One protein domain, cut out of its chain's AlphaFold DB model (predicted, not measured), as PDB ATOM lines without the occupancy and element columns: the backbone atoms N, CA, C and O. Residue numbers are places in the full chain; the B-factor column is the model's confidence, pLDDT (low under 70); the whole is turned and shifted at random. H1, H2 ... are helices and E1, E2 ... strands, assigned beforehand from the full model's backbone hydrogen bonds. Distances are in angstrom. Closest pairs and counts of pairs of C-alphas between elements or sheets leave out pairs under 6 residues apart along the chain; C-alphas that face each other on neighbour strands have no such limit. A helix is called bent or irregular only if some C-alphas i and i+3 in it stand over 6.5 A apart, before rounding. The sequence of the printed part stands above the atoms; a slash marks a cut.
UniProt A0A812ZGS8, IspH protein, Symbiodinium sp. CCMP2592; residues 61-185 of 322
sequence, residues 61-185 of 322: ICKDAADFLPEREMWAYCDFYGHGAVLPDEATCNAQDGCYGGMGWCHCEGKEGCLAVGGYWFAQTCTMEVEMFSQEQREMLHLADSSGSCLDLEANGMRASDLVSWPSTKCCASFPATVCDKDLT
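Overview. This is residues 61 to 185 of the 322 residues of the protein "IspH protein" of Symbiodinium sp. CCMP2592 (UniProt A0A812ZGS8). Two small lobes joined by a two-stranded ribbon, E1 and E4, give an elongated dumbbell. One lobe holds H1, the hairpin E2 and E3, and H2; the other holds H3, H4, H5 and the unnamed residues 61 to 72 and 172 to 185. The printed part has 125 residues, with the order E1 H1 E2 E3 H2 E4 H3 H4 H5, two antiparallel two-stranded sheets and a mixed class of helices and strands. It is loose, with a radius of gyration of the C-alphas of 18.8 A and spans of 56 by 29 by 19 A.

Arrangement. E1, residues 73 to 79, is antiparallel to E4, residues 120 to 125; N 74 and O 124, 2.8 A apart, are within hydrogen-bond range. The closest C-alphas of H1, residues 90 to 94, and E2, residues 99 to 102, are those of Asn 94 and Tyr 100, 4.9 A. E2 and E3, residues 105 to 108, form an antiparallel hairpin, with N 100 and O 107 2.8 A apart. H2, residues 111 to 116, is near H1; its closest C-alphas to E3 are Cys 114 and Cys 108, 5.3 A. H5, residues 160 to 171, touches H3, residues 126 to 131, with residues 167 to 171 alone, closest at C-alphas 171 and 126, 5.6 A; they run opposite ways at a shallow tilt of 34 degrees, only just short of steep. With residue 160 alone H5 touches H4, residues 135 to 147, closest at C-alphas 160 and 141, 6.7 A, about perpendicular at 90 degrees. Every O i to N i+4 pair is within hydrogen-bond range in H1 to H4, and 4 of 8 in H5, which is irregular: C-alphas 163 and 166 are 7.2 A apart.

Along the chain. E1 begins at C-alpha 73 (24.774, -16.374, -45.428); E1 and E4 each measure 15.4 A. H4 measures 18.3 A, and H5, 15.9 A, ends at C-alpha 171 (24.257, -15.839, -37.282).

Size, cuts and confidence. The farthest C-alphas, Ala 91 and Ser 147, are 56.6 A apart. The printed part has no cut; the link from H4 to H5 is long. No printed residue is under 70 in pLDDT.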
ATOM      1  N   ILE A  61      22.409 -21.149 -30.461       95.81
ATOM      2  CA  ILE A  61      23.773 -20.600 -30.595       95.81
ATOM      3  C   ILE A  61      23.844 -19.121 -30.187       95.81
ATOM      4  O   ILE A  61      24.900 -18.627 -29.793       95.81
ATOM      5  N   CYS A  62      22.713 -18.417 -30.255       96.69
ATOM      6  CA  CYS A  62      22.586 -17.007 -29.902       96.69
ATOM      7  C   CYS A  62      22.136 -16.828 -28.455       96.69
ATOM      8  O   CYS A  62      21.749 -17.795 -27.798       96.69
ATOM      9  N   LYS A  63      22.183 -15.581 -27.970       95.50
ATOM     10  CA  LYS A  63      21.669 -15.217 -26.645       95.50
ATOM     11  C   LYS A  63      20.227 -15.697 -26.465       95.50
ATOM     12  O   LYS A  63      19.932 -16.384 -25.490       95.50
ATOM     13  N   ASP A  64      19.377 -15.354 -27.432       94.56
ATOM     14  CA  ASP A  64      17.972 -15.736 -27.499       94.56
ATOM     15  C   ASP A  64      17.592 -16.134 -28.937       94.56
ATOM     16  O   ASP A  64      18.240 -15.741 -29.909       94.56
ATOM     17  N   ALA A  65      16.502 -16.892 -29.102       93.56
ATOM     18  CA  ALA A  65      16.034 -17.328 -30.426       93.56
ATOM     19  C   ALA A  65      15.678 -16.155 -31.361       93.56
ATOM     20  O   ALA A  65      15.816 -16.272 -32.576       93.56
ATOM     21  N   ALA A  66      15.250 -15.019 -30.800       95.44
ATOM     22  CA  ALA A  66      14.936 -13.808 -31.558       95.44
ATOM     23  C   ALA A  66      16.172 -13.149 -32.196       95.44
ATOM     24  O   ALA A  66      16.025 -12.389 -33.151       95.44
ATOM     25  N   ASP A  67      17.373 -13.449 -31.691       96.12
ATOM     26  CA  ASP A  67      18.629 -12.917 -32.223       96.12
ATOM     27  C   ASP A  67      19.194 -13.770 -33.364       96.12
ATOM     28  O   ASP A  67      20.154 -13.355 -34.017       96.12
ATOM     29  N   PHE A  68      18.627 -14.954 -33.613       96.75
ATOM     30  CA  PHE A  68      19.071 -15.835 -34.686       96.75
ATOM     31  C   PHE A  68      18.621 -15.311 -36.056       96.75
ATOM     32  O   PHE A  68      17.455 -14.980 -36.269       96.75
ATOM     33  N   LEU A  69      19.559 -15.263 -37.001       96.56
ATOM     34  CA  LEU A  69      19.369 -14.764 -38.363       96.56
ATOM     35  C   LEU A  69      19.372 -15.940 -39.359       96.56
ATOM     36  O   LEU A  69      20.390 -16.173 -40.008       96.56
ATOM     37  N   PRO A  70      18.257 -16.686 -39.506       95.38
ATOM     38  CA  PRO A  70      18.227 -17.982 -40.197       95.38
ATOM     39  C   PRO A  70      18.692 -17.932 -41.657       95.38
ATOM     40  O   PRO A  70      19.415 -18.815 -42.112       95.38
ATOM     41  N   GLU A  71      18.316 -16.873 -42.376       96.44
ATOM     42  CA  GLU A  71      18.590 -16.706 -43.810       96.44
ATOM     43  C   GLU A  71      19.923 -16.006 -44.102       96.44
ATOM     44  O   GLU A  71      20.267 -15.782 -45.263       96.44
ATOM     45  N   ARG A  72      20.678 -15.605 -43.070       95.62
ATOM     46  CA  ARG A  72      21.965 -14.942 -43.280       95.62
ATOM     47  C   ARG A  72      22.972 -15.954 -43.819       95.62
ATOM     48  O   ARG A  72      23.087 -17.061 -43.300       95.62
ATOM     49  N   GLU A  73      23.695 -15.564 -44.865       95.62
ATOM     50  CA  GLU A  73      24.774 -16.374 -45.428       95.62
ATOM     51  C   GLU A  73      25.913 -16.458 -44.403       95.62
ATOM     52  O   GLU A  73      26.472 -15.437 -43.989       95.62
ATOM     53  N   MET A  74      26.232 -17.675 -43.961       94.06
ATOM     54  CA  MET A  74      27.343 -17.919 -43.044       94.06
ATOM     55  C   MET A  74      28.660 -18.039 -43.815       94.06
ATOM     56  O   MET A  74      29.675 -17.465 -43.420       94.06
ATOM     57  N   TRP A  75      28.618 -18.746 -44.944       94.06
ATOM     58  CA  TRP A  75      29.631 -18.720 -45.992       94.06
ATOM     59  C   TRP A  75      28.962 -18.961 -47.343       94.06
ATOM     60  O   TRP A  75      27.890 -19.564 -47.434       94.06
ATOM     61  N   ALA A  76      29.602 -18.484 -48.401       95.44
ATOM     62  CA  ALA A  76      29.132 -18.659 -49.760       95.44
ATOM     63  C   ALA A  76      30.317 -18.686 -50.726       95.44
ATOM     64  O   ALA A  76      31.395 -18.176 -50.413       95.44
ATOM     65  N   TYR A  77      30.125 -19.312 -51.881       94.00
ATOM     66  CA  TYR A  77      31.106 -19.332 -52.956       94.00
ATOM     67  C   TYR A  77      30.428 -19.498 -54.315       94.00
ATOM     68  O   TYR A  77      29.302 -19.993 -54.433       94.00
ATOM     69  N   CYS A  78      31.144 -19.104 -55.365       94.62
ATOM     70  CA  CYS A  78      30.737 -19.367 -56.735       94.62
ATOM     71  C   CYS A  78      31.247 -20.735 -57.207       94.62
ATOM     72  O   CYS A  78      32.455 -20.975 -57.226       94.62
ATOM     73  N   ASP A  79      30.336 -21.630 -57.587       93.38
ATOM     74  CA  ASP A  79      30.641 -22.965 -58.099       93.38
ATOM     75  C   ASP A  79      30.545 -23.008 -59.632       93.38
ATOM     76  O   ASP A  79      29.509 -22.684 -60.219       93.38
ATOM     77  N   PHE A  80      31.621 -23.461 -60.278       91.94
ATOM     78  CA  PHE A  80      31.694 -23.699 -61.725       91.94
ATOM     79  C   PHE A  80      31.754 -25.184 -62.103       91.94
ATOM     80  O   PHE A  80      31.823 -25.518 -63.285       91.94
ATOM     81  N   TYR A  81      31.753 -26.076 -61.114       86.81
ATOM     82  CA  TYR A  81      31.901 -27.519 -61.295       86.81
ATOM     83  C   TYR A  81      30.597 -28.279 -61.017       86.81
ATOM     84  O   TYR A  81      30.412 -29.391 -61.520       86.81
ATOM     85  N   GLY A  82      29.681 -27.694 -60.245       83.25
ATOM     86  CA  GLY A  82      28.355 -28.237 -59.967       83.25
ATOM     87  C   GLY A  82      27.276 -27.865 -60.991       83.25
ATOM     88  O   GLY A  82      27.422 -26.965 -61.812       83.25
ATOM     89  N   HIS A  83      26.147 -28.580 -60.928       76.94
ATOM     90  CA  HIS A  83      24.831 -28.187 -61.470       76.94
ATOM     91  C   HIS A  83      24.746 -27.677 -62.925       76.94
ATOM     92  O   HIS A  83      23.800 -26.976 -63.278       76.94
ATOM     93  N   GLY A  84      25.669 -28.076 -63.802       77.81
ATOM     94  CA  GLY A  84      25.676 -27.613 -65.193       77.81
ATOM     95  C   GLY A  84      26.210 -26.190 -65.369       77.81
ATOM     96  O   GLY A  84      26.015 -25.612 -66.439       77.81
ATOM     97  N   ALA A  85      26.884 -25.646 -64.351       85.25
ATOM     98  CA  ALA A  85      27.704 -24.455 -64.492       85.25
ATOM     99  C   ALA A  85      28.819 -24.708 -65.519       85.25
ATOM    100  O   ALA A  85      29.301 -25.832 -65.692       85.25
ATOM    101  N   VAL A  86      29.197 -23.654 -66.236       85.31
ATOM    102  CA  VAL A  86      30.269 -23.696 -67.229       85.31
ATOM    103  C   VAL A  86      31.335 -22.727 -66.769       85.31
ATOM    104  O   VAL A  86      31.052 -21.545 -66.600       85.31
ATOM    105  N   LEU A  87      32.552 -23.229 -66.573       92.94
ATOM    106  CA  LEU A  87      33.691 -22.382 -66.256       92.94
ATOM    107  C   LEU A  87      33.909 -21.376 -67.407       92.94
ATOM    108  O   LEU A  87      34.175 -21.816 -68.532       92.94
ATOM    109  N   PRO A  88      33.775 -20.060 -67.162       93.81
ATOM    110  CA  PRO A  88      33.990 -19.042 -68.183       93.81
ATOM    111  C   PRO A  88      35.464 -18.996 -68.598       93.81
ATOM    112  O   PRO A  88      36.354 -19.404 -67.847       93.81
ATOM    113  N   ASP A  89      35.734 -18.467 -69.793       93.56
ATOM    114  CA  ASP A  89      37.100 -18.070 -70.131       93.56
ATOM    115  C   ASP A  89      37.556 -16.866 -69.286       93.56
ATOM    116  O   ASP A  89      36.750 -16.142 -68.697       93.56
ATOM    117  N   GLU A  90      38.874 -16.664 -69.226       90.69
ATOM    118  CA  GLU A  90      39.511 -15.610 -68.430       90.69
ATOM    119  C   GLU A  90      38.950 -14.216 -68.751       90.69
ATOM    120  O   GLU A  90      38.658 -13.440 -67.844       90.69
ATOM    121  N   ALA A  91      38.731 -13.917 -70.036       91.62
ATOM    122  CA  ALA A  91      38.207 -12.625 -70.468       91.62
ATOM    123  C   ALA A  91      36.765 -12.398 -69.990       91.62
ATOM    124  O   ALA A  91      36.421 -11.293 -69.579       91.62
ATOM    125  N   THR A  92      35.929 -13.436 -70.023       94.00
ATOM    126  CA  THR A  92      34.543 -13.383 -69.545       94.00
ATOM    127  C   THR A  92      34.484 -13.245 -68.026       94.00
ATOM    128  O   THR A  92      33.683 -12.454 -67.530       94.00
ATOM    129  N   CYS A  93      35.340 -13.970 -67.296       93.50
ATOM    130  CA  CYS A  93      35.427 -13.879 -65.838       93.50
ATOM    131  C   CYS A  93      35.851 -12.471 -65.392       93.50
ATOM    132  O   CYS A  93      35.132 -11.816 -64.641       93.50
ATOM    133  N   ASN A  94      36.966 -11.974 -65.937       89.25
ATOM    134  CA  ASN A  94      37.561 -10.684 -65.569       89.25
ATOM    135  C   ASN A  94      36.760  -9.468 -66.070       89.25
ATOM    136  O   ASN A  94      37.066  -8.336 -65.702       89.25
ATOM    137  N   ALA A  95      35.753  -9.672 -66.926       91.12
ATOM    138  CA  ALA A  95      34.856  -8.609 -67.376       91.12
ATOM    139  C   ALA A  95      33.713  -8.315 -66.388       91.12
ATOM    140  O   ALA A  95      33.031  -7.302 -66.560       91.12
ATOM    141  N   GLN A  96      33.469  -9.187 -65.403       93.19
ATOM    142  CA  GLN A  96      32.426  -8.982 -64.398       93.19
ATOM    143  C   GLN A  96      32.993  -8.386 -63.116       93.19
ATOM    144  O   GLN A  96      34.037  -8.801 -62.622       93.19
ATOM    145  N   ASP A  97      32.263  -7.418 -62.566       87.00
ATOM    146  CA  ASP A  97      32.641  -6.771 -61.317       87.00
ATOM    147  C   ASP A  97      32.612  -7.774 -60.153       87.00
ATOM    148  O   ASP A  97      31.702  -8.603 -60.046       87.00
ATOM    149  N   GLY A  98      33.639  -7.727 -59.303       87.00
ATOM    150  CA  GLY A  98      33.828  -8.688 -58.212       87.00
ATOM    151  C   GLY A  98      34.169 -10.122 -58.650       87.00
ATOM    152  O   GLY A  98      34.105 -11.027 -57.817       87.00
ATOM    153  N   CYS A  99      34.519 -10.345 -59.923       91.06
ATOM    154  CA  CYS A  99      35.030 -11.619 -60.425       91.06
ATOM    155  C   CYS A  99      36.463 -11.483 -60.950       91.06
ATOM    156  O   CYS A  99      36.842 -10.472 -61.539       91.06
ATOM    157  N   TYR A 100      37.254 -12.531 -60.754       87.00
ATOM    158  CA  TYR A 100      38.626 -12.616 -61.227       87.00
ATOM    159  C   TYR A 100      39.007 -14.066 -61.526       87.00
ATOM    160  O   TYR A 100      38.606 -15.002 -60.835       87.00
ATOM    161  N   GLY A 101      39.770 -14.277 -62.587       84.50
ATOM    162  CA  GLY A 101      40.115 -15.600 -63.078       84.50
ATOM    163  C   GLY A 101      41.411 -15.606 -63.868       84.50
ATOM    164  O   GLY A 101      41.924 -14.569 -64.291       84.50
ATOM    165  N   GLY A 102      41.926 -16.812 -64.072       81.25
ATOM    166  CA  GLY A 102      43.124 -17.080 -64.856       81.25
ATOM    167  C   GLY A 102      42.967 -18.358 -65.670       81.25
ATOM    168  O   GLY A 102      41.860 -18.866 -65.867       81.25
ATOM    169  N   MET A 103      44.085 -18.921 -66.135       79.38
ATOM    170  CA  MET A 103      44.071 -20.140 -66.949       79.38
ATOM    171  C   MET A 103      43.444 -21.328 -66.194       79.38
ATOM    172  O   MET A 103      44.106 -22.020 -65.423       79.38
ATOM    173  N   GLY A 104      42.158 -21.580 -66.452       83.06
ATOM    174  CA  GLY A 104      41.413 -22.718 -65.911       83.06
ATOM    175  C   GLY A 104      40.738 -22.493 -64.556       83.06
ATOM    176  O   GLY A 104      40.375 -23.477 -63.918       83.06
ATOM    177  N   TRP A 105      40.540 -21.247 -64.115       88.38
ATOM    178  CA  TRP A 105      39.750 -20.950 -62.914       88.38
ATOM    179  C   TRP A 105      39.091 -19.566 -62.984       88.38
ATOM    180  O   TRP A 105      39.581 -18.666 -63.660       88.38
ATOM    181  N   CYS A 106      37.982 -19.409 -62.264       91.69
ATOM    182  CA  CYS A 106      37.277 -18.149 -62.058       91.69
ATOM    183  C   CYS A 106      36.776 -18.128 -60.610       91.69
ATOM    184  O   CYS A 106      36.264 -19.136 -60.119       91.69
ATOM    185  N   HIS A 107      36.954 -17.007 -59.927       91.81
ATOM    186  CA  HIS A 107      36.448 -16.730 -58.593       91.81
ATOM    187  C   HIS A 107      35.550 -15.499 -58.668       91.81
ATOM    188  O   HIS A 107      35.865 -14.545 -59.369       91.81
ATOM    189  N   CYS A 108      34.444 -15.514 -57.933       93.19
ATOM    190  CA  CYS A 108      33.571 -14.361 -57.787       93.19
ATOM    191  C   CYS A 108      33.218 -14.204 -56.313       93.19
ATOM    192  O   CYS A 108      32.743 -15.157 -55.693       93.19
ATOM    193  N   GLU A 109      33.413 -13.003 -55.779       90.88
ATOM    194  CA  GLU A 109      33.152 -12.691 -54.369       90.88
ATOM    195  C   GLU A 109      31.662 -12.524 -54.071       90.88
ATOM    196  O   GLU A 109      31.227 -12.657 -52.930       90.88
ATOM    197  N   GLY A 110      30.877 -12.211 -55.105       93.38
ATOM    198  CA  GLY A 110      29.467 -11.887 -54.983       93.38
ATOM    199  C   GLY A 110      28.573 -12.747 -55.863       93.38
ATOM    200  O   GLY A 110      28.925 -13.142 -56.980       93.38
ATOM    201  N   LYS A 111      27.348 -12.953 -55.376       94.94
ATOM    202  CA  LYS A 111      26.273 -13.654 -56.083       94.94
ATOM    203  C   LYS A 111      25.993 -13.083 -57.470       94.94
ATOM    204  O   LYS A 111      25.816 -13.848 -58.411       94.94
ATOM    205  N   GLU A 112      25.926 -11.759 -57.599       95.00
ATOM    206  CA  GLU A 112      25.593 -11.106 -58.871       95.00
ATOM    207  C   GLU A 112      26.651 -11.392 -59.941       95.00
ATOM    208  O   GLU A 112      26.301 -11.881 -61.015       95.00
ATOM    209  N   GLY A 113      27.933 -11.193 -59.614       93.88
ATOM    210  CA  GLY A 113      29.050 -11.527 -60.500       93.88
ATOM    211  C   GLY A 113      29.076 -13.014 -60.851       93.88
ATOM    212  O   GLY A 113      29.121 -13.367 -62.028       93.88
ATOM    213  N   CYS A 114      28.928 -13.887 -59.848       95.25
ATOM    214  CA  CYS A 114      28.890 -15.338 -60.040       95.25
ATOM    215  C   CYS A 114      27.827 -15.775 -61.058       95.25
ATOM    216  O   CYS A 114      28.118 -16.510 -62.004       95.25
ATOM    217  N   LEU A 115      26.591 -15.293 -60.893       94.31
ATOM    218  CA  LEU A 115      25.495 -15.620 -61.801       94.31
ATOM    219  C   LEU A 115      25.703 -14.998 -63.191       94.31
ATOM    220  O   LEU A 115      25.334 -15.614 -64.193       94.31
ATOM    221  N   ALA A 116      26.309 -13.808 -63.272       94.50
ATOM    222  CA  ALA A 116      26.578 -13.120 -64.534       94.50
ATOM    223  C   ALA A 116      27.585 -13.869 -65.424       94.50
ATOM    224  O   ALA A 116      27.435 -13.861 -66.647       94.50
ATOM    225  N   VAL A 117      28.566 -14.560 -64.834       94.75
ATOM    226  CA  VAL A 117      29.534 -15.392 -65.572       94.75
ATOM    227  C   VAL A 117      29.067 -16.838 -65.793       94.75
ATOM    228  O   VAL A 117      29.833 -17.669 -66.275       94.75
ATOM    229  N   GLY A 118      27.811 -17.154 -65.458       93.31
ATOM    230  CA  GLY A 118      27.238 -18.494 -65.628       93.31
ATOM    231  C   GLY A 118      27.634 -19.504 -64.545       93.31
ATOM    232  O   GLY A 118      27.443 -20.707 -64.741       93.31
ATOM    233  N   GLY A 119      28.176 -19.031 -63.420       94.00
ATOM    234  CA  GLY A 119      28.412 -19.837 -62.228       94.00
ATOM    235  C   GLY A 119      27.133 -20.078 -61.424       94.00
ATOM    236  O   GLY A 119      26.094 -19.448 -61.639       94.00
ATOM    237  N   TYR A 120      27.214 -21.001 -60.470       94.69
ATOM    238  CA  TYR A 120      26.160 -21.264 -59.497       94.69
ATOM    239  C   TYR A 120      26.563 -20.700 -58.134       94.69
ATOM    240  O   TYR A 120      27.572 -21.103 -57.562       94.69
ATOM    241  N   TRP A 121      25.772 -19.774 -57.589       94.69
ATOM    242  CA  TRP A 121      26.024 -19.250 -56.245       94.69
ATOM    243  C   TRP A 121      25.557 -20.252 -55.194       94.69
ATOM    244  O   TRP A 121      24.352 -20.421 -54.981       94.69
ATOM    245  N   PHE A 122      26.512 -20.905 -54.539       94.12
ATOM    246  CA  PHE A 122      26.242 -21.745 -53.387       94.12
ATOM    247  C   PHE A 122      26.367 -20.899 -52.121       94.12
ATOM    248  O   PHE A 122      27.427 -20.339 -51.851       94.12
ATOM    249  N   ALA A 123      25.306 -20.845 -51.321       95.19
ATOM    250  CA  ALA A 123      25.317 -20.186 -50.024       95.19
ATOM    251  C   ALA A 123      24.828 -21.149 -48.945       95.19
ATOM    252  O   ALA A 123      23.744 -21.724 -49.062       95.19
ATOM    253  N   GLN A 124      25.625 -21.295 -47.890       95.62
ATOM    254  CA  GLN A 124      25.232 -21.975 -46.666       95.62
ATOM    255  C   GLN A 124      24.610 -20.938 -45.732       95.62
ATOM    256  O   GLN A 124      25.292 -20.022 -45.262       95.62
ATOM    257  N   THR A 125      23.310 -21.061 -45.469       96.88
ATOM    258  CA  THR A 125      22.636 -20.179 -44.513       96.88
ATOM    259  C   THR A 125      22.896 -20.620 -43.076       96.88
ATOM    260  O   THR A 125      23.274 -21.762 -42.808       96.88
ATOM    261  N   CYS A 126      22.658 -19.719 -42.131       96.69
ATOM    262  CA  CYS A 126      22.734 -20.018 -40.707       96.69
ATOM    263  C   CYS A 126      21.847 -21.197 -40.288       96.69
ATOM    264  O   CYS A 126      22.283 -22.034 -39.497       96.69
ATOM    265  N   THR A 127      20.629 -21.305 -40.832       95.62
ATOM    266  CA  THR A 127      19.766 -22.473 -40.586       95.62
ATOM    267  C   THR A 127      20.404 -23.756 -41.103       95.62
ATOM    268  O   THR A 127      20.492 -24.724 -40.350       95.62
ATOM    269  N   MET A 128      20.897 -23.756 -42.348       95.44
ATOM    270  CA  MET A 128      21.538 -24.938 -42.937       95.44
ATOM    271  C   MET A 128      22.732 -25.407 -42.101       95.44
ATOM    272  O   MET A 128      22.900 -26.606 -41.899       95.44
ATOM    273  N   GLU A 129      23.530 -24.477 -41.570       95.00
ATOM    274  CA  GLU A 129      24.660 -24.834 -40.714       95.00
ATOM    275  C   GLU A 129      24.220 -25.484 -39.403       95.00
ATOM    276  O   GLU A 129      24.707 -26.554 -39.039       95.00
ATOM    277  N   VAL A 130      23.291 -24.856 -38.680       94.38
ATOM    278  CA  VAL A 130      22.856 -25.361 -37.370       94.38
ATOM    279  C   VAL A 130      22.132 -26.708 -37.507       94.38
ATOM    280  O   VAL A 130      22.219 -27.560 -36.619       94.38
ATOM    281  N   GLU A 131      21.464 -26.958 -38.637       94.19
ATOM    282  CA  GLU A 131      20.870 -28.262 -38.956       94.19
ATOM    283  C   GLU A 131      21.918 -29.374 -39.128       94.19
ATOM    284  O   GLU A 131      21.636 -30.535 -38.809       94.19
ATOM    285  N   MET A 132      23.138 -29.033 -39.560       93.81
ATOM    286  CA  MET A 132      24.243 -29.987 -39.703       93.81
ATOM    287  C   MET A 132      24.857 -30.422 -38.368       93.81
ATOM    288  O   MET A 132      25.620 -31.391 -38.344       93.81
ATOM    289  N   PHE A 133      24.519 -29.770 -37.250       95.12
ATOM    290  CA  PHE A 133      24.986 -30.209 -35.938       95.12
ATOM    291  C   PHE A 133      24.493 -31.626 -35.630       95.12
ATOM    292  O   PHE A 133      23.356 -32.012 -35.915       95.12
ATOM    293  N   SER A 134      25.356 -32.426 -35.013       95.31
ATOM    294  CA  SER A 134      24.967 -33.741 -34.506       95.31
ATOM    295  C   SER A 134      23.906 -33.609 -33.409       95.31
ATOM    296  O   SER A 134      23.755 -32.564 -32.773       95.31
ATOM    297  N   GLN A 135      23.164 -34.688 -33.152       94.38
ATOM    298  CA  GLN A 135      22.187 -34.700 -32.062       94.38
ATOM    299  C   GLN A 135      22.835 -34.368 -30.707       94.38
ATOM    300  O   GLN A 135      22.292 -33.556 -29.968       94.38
ATOM    301  N   GLU A 136      24.009 -34.932 -30.426       95.69
ATOM    302  CA  GLU A 136      24.766 -34.689 -29.192       95.69
ATOM    303  C   GLU A 136      25.157 -33.212 -29.040       95.69
ATOM    304  O   GLU A 136      24.982 -32.628 -27.975       95.69
ATOM    305  N   GLN A 137      25.603 -32.571 -30.125       96.38
ATOM    306  CA  GLN A 137      25.904 -31.139 -30.130       96.38
ATOM    307  C   GLN A 137      24.656 -30.287 -29.862       96.38
ATOM    308  O   GLN A 137      24.723 -29.330 -29.094       96.38
ATOM    309  N   ARG A 138      23.499 -30.638 -30.441       95.38
ATOM    310  CA  ARG A 138      22.239 -29.926 -30.163       95.38
ATOM    311  C   ARG A 138      21.809 -30.069 -28.704       95.38
ATOM    312  O   ARG A 138      21.443 -29.080 -28.077       95.38
ATOM    313  N   GLU A 139      21.879 -31.280 -28.155       94.62
ATOM    314  CA  GLU A 139      21.554 -31.554 -26.749       94.62
ATOM    315  C   GLU A 139      22.489 -30.800 -25.794       94.62
ATOM    316  O   GLU A 139      22.022 -30.195 -24.827       94.62
ATOM    317  N   MET A 140      23.788 -30.755 -26.105       96.38
ATOM    318  CA  MET A 140      24.779 -29.970 -25.371       96.38
ATOM    319  C   MET A 140      24.425 -28.476 -25.346       96.38
ATOM    320  O   MET A 140      24.492 -27.851 -24.289       96.38
ATOM    321  N   LEU A 141      24.011 -27.898 -26.478       96.75
ATOM    322  CA  LEU A 141      23.638 -26.481 -26.542       96.75
ATOM    323  C   LEU A 141      22.326 -26.182 -25.810       96.75
ATOM    324  O   LEU A 141      22.227 -25.162 -25.135       96.75
ATOM    325  N   HIS A 142      21.343 -27.083 -25.848       94.94
ATOM    326  CA  HIS A 142      20.153 -26.947 -25.000       94.94
ATOM    327  C   HIS A 142      20.490 -27.022 -23.508       94.94
ATOM    328  O   HIS A 142      19.907 -26.293 -22.703       94.94
ATOM    329  N   LEU A 143      21.444 -27.877 -23.128       95.06
ATOM    330  CA  LEU A 143      21.928 -27.922 -21.754       95.06
ATOM    331  C   LEU A 143      22.604 -26.598 -21.374       95.06
ATOM    332  O   LEU A 143      22.265 -26.060 -20.322       95.06
ATOM    333  N   ALA A 144      23.460 -26.050 -22.244       95.62
ATOM    334  CA  ALA A 144      24.101 -24.749 -22.049       95.62
ATOM    335  C   ALA A 144      23.085 -23.613 -21.864       95.62
ATOM    336  O   ALA A 144      23.223 -22.786 -20.965       95.62
ATOM    337  N   ASP A 145      22.033 -23.606 -22.682       95.25
ATOM    338  CA  ASP A 145      20.952 -22.624 -22.602       95.25
ATOM    339  C   ASP A 145      20.216 -22.699 -21.257       95.25
ATOM    340  O   ASP A 145      19.998 -21.684 -20.592       95.25
ATOM    341  N   SER A 146      19.892 -23.920 -20.818       93.50
ATOM    342  CA  SER A 146      19.178 -24.158 -19.559       93.50
ATOM    343  C   SER A 146      20.022 -23.900 -18.307       93.50
ATOM    344  O   SER A 146      19.482 -23.500 -17.273       93.50
ATOM    345  N   SER A 147      21.336 -24.128 -18.380       92.94
ATOM    346  CA  SER A 147      22.279 -23.857 -17.290       92.94
ATOM    347  C   SER A 147      22.722 -22.391 -17.259       92.94
ATOM    348  O   SER A 147      23.229 -21.934 -16.234       92.94
ATOM    349  N   GLY A 148      22.543 -21.666 -18.369       89.81
ATOM    350  CA  GLY A 148      23.060 -20.317 -18.578       89.81
ATOM    351  C   GLY A 148      24.582 -20.264 -18.751       89.81
ATOM    352  O   GLY A 148      25.173 -19.214 -18.504       89.81
ATOM    353  N   SER A 149      25.233 -21.385 -19.091       92.75
ATOM    354  CA  SER A 149      26.691 -21.462 -19.244       92.75
ATOM    355  C   SER A 149      27.138 -22.670 -20.069       92.75
ATOM    356  O   SER A 149      26.606 -23.771 -19.940       92.75
ATOM    357  N   CYS A 150      28.202 -22.485 -20.848       93.88
ATOM    358  CA  CYS A 150      28.876 -23.550 -21.599       93.88
ATOM    359  C   CYS A 150      30.025 -24.233 -20.840       93.88
ATOM    360  O   CYS A 150      30.753 -25.032 -21.431       93.88
ATOM    361  N   LEU A 151      30.231 -23.895 -19.565       90.94
ATOM    362  CA  LEU A 151      31.337 -24.435 -18.777       90.94
ATOM    363  C   LEU A 151      31.241 -25.967 -18.672       90.94
ATOM    364  O   LEU A 151      30.191 -26.498 -18.318       90.94
ATOM    365  N   ASP A 152      32.351 -26.647 -18.965       92.25
ATOM    366  CA  ASP A 152      32.508 -28.108 -18.901       92.25
ATOM    367  C   ASP A 152      31.565 -28.915 -19.819       92.25
ATOM    368  O   ASP A 152      31.370 -30.116 -19.617       92.25
ATOM    369  N   LEU A 153      30.985 -28.275 -20.840       95.88
ATOM    370  CA  LEU A 153      30.151 -28.941 -21.837       95.88
ATOM    371  C   LEU A 153      30.967 -29.293 -23.082       95.88
ATOM    372  O   LEU A 153      31.559 -28.418 -23.716       95.88
ATOM    373  N   GLU A 154      30.958 -30.573 -23.444       96.25
ATOM    374  CA  GLU A 154      31.668 -31.120 -24.598       96.25
ATOM    375  C   GLU A 154      30.806 -32.168 -25.313       96.25
ATOM    376  O   GLU A 154      30.119 -32.963 -24.669       96.25
ATOM    377  N   ALA A 155      30.860 -32.169 -26.643       95.06
ATOM    378  CA  ALA A 155      30.233 -33.166 -27.499       95.06
ATOM    379  C   ALA A 155      31.197 -33.526 -28.631       95.06
ATOM    380  O   ALA A 155      31.732 -32.637 -29.298       95.06
ATOM    381  N   ASN A 156      31.413 -34.821 -28.876       93.25
ATOM    382  CA  ASN A 156      32.340 -35.305 -29.912       93.25
ATOM    383  C   ASN A 156      33.756 -34.680 -29.857       93.25
ATOM    384  O   ASN A 156      34.358 -34.420 -30.900       93.25
ATOM    385  N   GLY A 157      34.299 -34.425 -28.660       94.00
ATOM    386  CA  GLY A 157      35.633 -33.825 -28.507       94.00
ATOM    387  C   GLY A 157      35.686 -32.306 -28.709       94.00
ATOM    388  O   GLY A 157      36.776 -31.747 -28.796       94.00
ATOM    389  N   MET A 158      34.534 -31.637 -28.835       95.19
ATOM    390  CA  MET A 158      34.432 -30.195 -29.060       95.19
ATOM    391  C   MET A 158      33.670 -29.525 -27.918       95.19
ATOM    392  O   MET A 158      32.547 -29.922 -27.601       95.19
ATOM    393  N   ARG A 159      34.262 -28.485 -27.319       95.69
ATOM    394  CA  ARG A 159      33.618 -27.710 -26.251       95.69
ATOM    395  C   ARG A 159      32.462 -26.888 -26.817       95.69
ATOM    396  O   ARG A 159      32.542 -26.390 -27.941       95.69
ATOM    397  N   ALA A 160      31.420 -26.670 -26.021       95.62
ATOM    398  CA  ALA A 160      30.273 -25.861 -26.433       95.62
ATOM    399  C   ALA A 160      30.670 -24.433 -26.853       95.62
ATOM    400  O   ALA A 160      30.153 -23.931 -27.847       95.62
ATOM    401  N   SER A 161      31.632 -23.810 -26.161       93.88
ATOM    402  CA  SER A 161      32.159 -22.486 -26.526       93.88
ATOM    403  C   SER A 161      32.821 -22.466 -27.906       93.88
ATOM    404  O   SER A 161      32.608 -21.527 -28.671       93.88
ATOM    405  N   ASP A 162      33.574 -23.514 -28.247       93.19
ATOM    406  CA  ASP A 162      34.249 -23.628 -29.543       93.19
ATOM    407  C   ASP A 162      33.226 -23.849 -30.662       93.19
ATOM    408  O   ASP A 162      33.310 -23.215 -31.715       93.19
ATOM    409  N   LEU A 163      32.216 -24.689 -30.403       95.38
ATOM    410  CA  LEU A 163      31.138 -24.981 -31.345       95.38
ATOM    411  C   LEU A 163      30.337 -23.725 -31.726       95.38
ATOM    412  O   LEU A 163      29.994 -23.557 -32.896       95.38
ATOM    413  N   VAL A 164      30.028 -22.845 -30.766       95.31
ATOM    414  CA  VAL A 164      29.226 -21.634 -31.038       95.31
ATOM    415  C   VAL A 164      30.051 -20.434 -31.496       95.31
ATOM    416  O   VAL A 164      29.472 -19.483 -32.024       95.31
ATOM    417  N   SER A 165      31.376 -20.453 -31.316       92.06
ATOM    418  CA  SER A 165      32.255 -19.303 -31.568       92.06
ATOM    419  C   SER A 165      32.097 -18.755 -32.988       92.06
ATOM    420  O   SER A 165      31.654 -17.623 -33.166       92.06
ATOM    421  N   TRP A 166      32.358 -19.574 -34.011       92.56
ATOM    422  CA  TRP A 166      32.235 -19.130 -35.400       92.56
ATOM    423  C   TRP A 166      30.781 -18.862 -35.827       92.56
ATOM    424  O   TRP A 166      30.513 -17.748 -36.293       92.56
ATOM    425  N   PRO A 167      29.815 -19.787 -35.636       95.19
ATOM    426  CA  PRO A 167      28.437 -19.562 -36.068       95.19
ATOM    427  C   PRO A 167      27.809 -18.313 -35.451       95.19
ATOM    428  O   PRO A 167      27.122 -17.568 -36.146       95.19
ATOM    429  N   SER A 168      28.073 -18.021 -34.174       95.31
ATOM    430  CA  SER A 168      27.471 -16.858 -33.515       95.31
ATOM    431  C   SER A 168      27.916 -15.520 -34.116       95.31
ATOM    432  O   SER A 168      27.078 -14.629 -34.260       95.31
ATOM    433  N   THR A 169      29.173 -15.398 -34.567       93.94
ATOM    434  CA  THR A 169      29.695 -14.173 -35.220       93.94
ATOM    435  C   THR A 169      28.929 -13.808 -36.495       93.94
ATOM    436  O   THR A 169      28.814 -12.637 -36.866       93.94
ATOM    437  N   LYS A 170      28.391 -14.817 -37.190       94.25
ATOM    438  CA  LYS A 170      27.674 -14.655 -38.458       94.25
ATOM    439  C   LYS A 170      26.166 -14.652 -38.264       94.25
ATOM    440  O   LYS A 170      25.471 -13.880 -38.920       94.25
ATOM    441  N   CYS A 171      25.667 -15.483 -37.360       96.38
ATOM    442  CA  CYS A 171      24.257 -15.839 -37.282       96.38
ATOM    443  C   CYS A 171      23.490 -15.165 -36.147       96.38
ATOM    444  O   CYS A 171      22.267 -15.274 -36.128       96.38
ATOM    445  N   CYS A 172      24.164 -14.463 -35.233       96.12
ATOM    446  CA  CYS A 172      23.517 -13.815 -34.097       96.12
ATOM    447  C   CYS A 172      23.575 -12.292 -34.205       96.12
ATOM    448  O   CYS A 172      24.651 -11.701 -34.273       96.12
ATOM    449  N   ALA A 173      22.415 -11.640 -34.146       96.31
ATOM    450  CA  ALA A 173      22.323 -10.185 -34.016       96.31
ATOM    451  C   ALA A 173      22.873  -9.683 -32.667       96.31
ATOM    452  O   ALA A 173      23.295  -8.534 -32.561       96.31
ATOM    453  N   SER A 174      22.890 -10.554 -31.655       95.81
ATOM    454  CA  SER A 174      23.364 -10.275 -30.298       95.81
ATOM    455  C   SER A 174      24.873 -10.403 -30.108       95.81
ATOM    456  O   SER A 174      25.352 -10.149 -29.004       95.81
ATOM    457  N   PHE A 175      25.619 -10.855 -31.123       94.94
ATOM    458  CA  PHE A 175      27.049 -11.122 -30.985       94.94
ATOM    459  C   PHE A 175      27.788  -9.889 -30.412       94.94
ATOM    460  O   PHE A 175      27.541  -8.771 -30.874       94.94
ATOM    461  N   PRO A 176      28.661 -10.048 -29.392       95.75
ATOM    462  CA  PRO A 176      29.273 -11.287 -28.903       95.75
ATOM    463  C   PRO A 176      28.471 -12.079 -27.862       95.75
ATOM    464  O   PRO A 176      28.952 -13.118 -27.413       95.75
ATOM    465  N   ALA A 177      27.272 -11.640 -27.470       96.44
ATOM    466  CA  ALA A 177      26.422 -12.449 -26.602       96.44
ATOM    467  C   ALA A 177      25.973 -13.719 -27.335       96.44
ATOM    468  O   ALA A 177      25.414 -13.665 -28.438       96.44
ATOM    469  N   THR A 178      26.187 -14.860 -26.686       96.06
ATOM    470  CA  THR A 178      25.840 -16.197 -27.189       96.06
ATOM    471  C   THR A 178      25.035 -16.954 -26.138       96.06
ATOM    472  O   THR A 178      24.820 -16.458 -25.030       96.06
ATOM    473  N   VAL A 179      24.646 -18.191 -26.446       96.25
ATOM    474  CA  VAL A 179      24.056 -19.107 -25.457       96.25
ATOM    475  C   VAL A 179      24.967 -19.330 -24.237       96.25
ATOM    476  O   VAL A 179      24.483 -19.577 -23.136       96.25
ATOM    477  N   CYS A 180      26.288 -19.214 -24.420       95.31
ATOM    478  CA  CYS A 180      27.285 -19.470 -23.386       95.31
ATOM    479  C   CYS A 180      27.483 -18.305 -22.412       95.31
ATOM    480  O   CYS A 180      27.956 -18.522 -21.298       95.31
ATOM    481  N   ASP A 181      27.201 -17.078 -22.856       94.88
ATOM    482  CA  ASP A 181      27.402 -15.848 -22.088       94.88
ATOM    483  C   ASP A 181      26.408 -14.788 -22.585       94.88
ATOM    484  O   ASP A 181      26.695 -13.964 -23.460       94.88
ATOM    485  N   LYS A 182      25.175 -14.881 -22.077       95.56
ATOM    486  CA  LYS A 182      24.027 -14.097 -22.555       95.56
ATOM    487  C   LYS A 182      24.137 -12.603 -22.252       95.56
ATOM    488  O   LYS A 182      23.467 -11.794 -22.896       95.56
ATOM    489  N   ASP A 183      24.958 -12.232 -21.279       96.06
ATOM    490  CA  ASP A 183      25.107 -10.851 -20.817       96.06
ATOM    491  C   ASP A 183      26.378 -10.179 -21.352       96.06
ATOM    492  O   ASP A 183      26.632  -9.009 -21.057       96.06
ATOM    493  N   LEU A 184      27.165 -10.889 -22.167       95.75
ATOM    494  CA  LEU A 184      28.381 -10.348 -22.753       95.75
ATOM    495  C   LEU A 184      28.063  -9.217 -23.738       95.75
ATOM    496  O   LEU A 184      27.324  -9.388 -24.702       95.75
ATOM    497  N   THR A 185      28.670  -8.053 -23.527       95.50
ATOM    498  CA  THR A 185      28.550  -6.911 -24.439       95.50
ATOM    499  C   THR A 185      29.815  -6.753 -25.280       95.50
ATOM    500  O   THR A 185      30.899  -7.103 -24.801       95.50
TER     501      THR A 185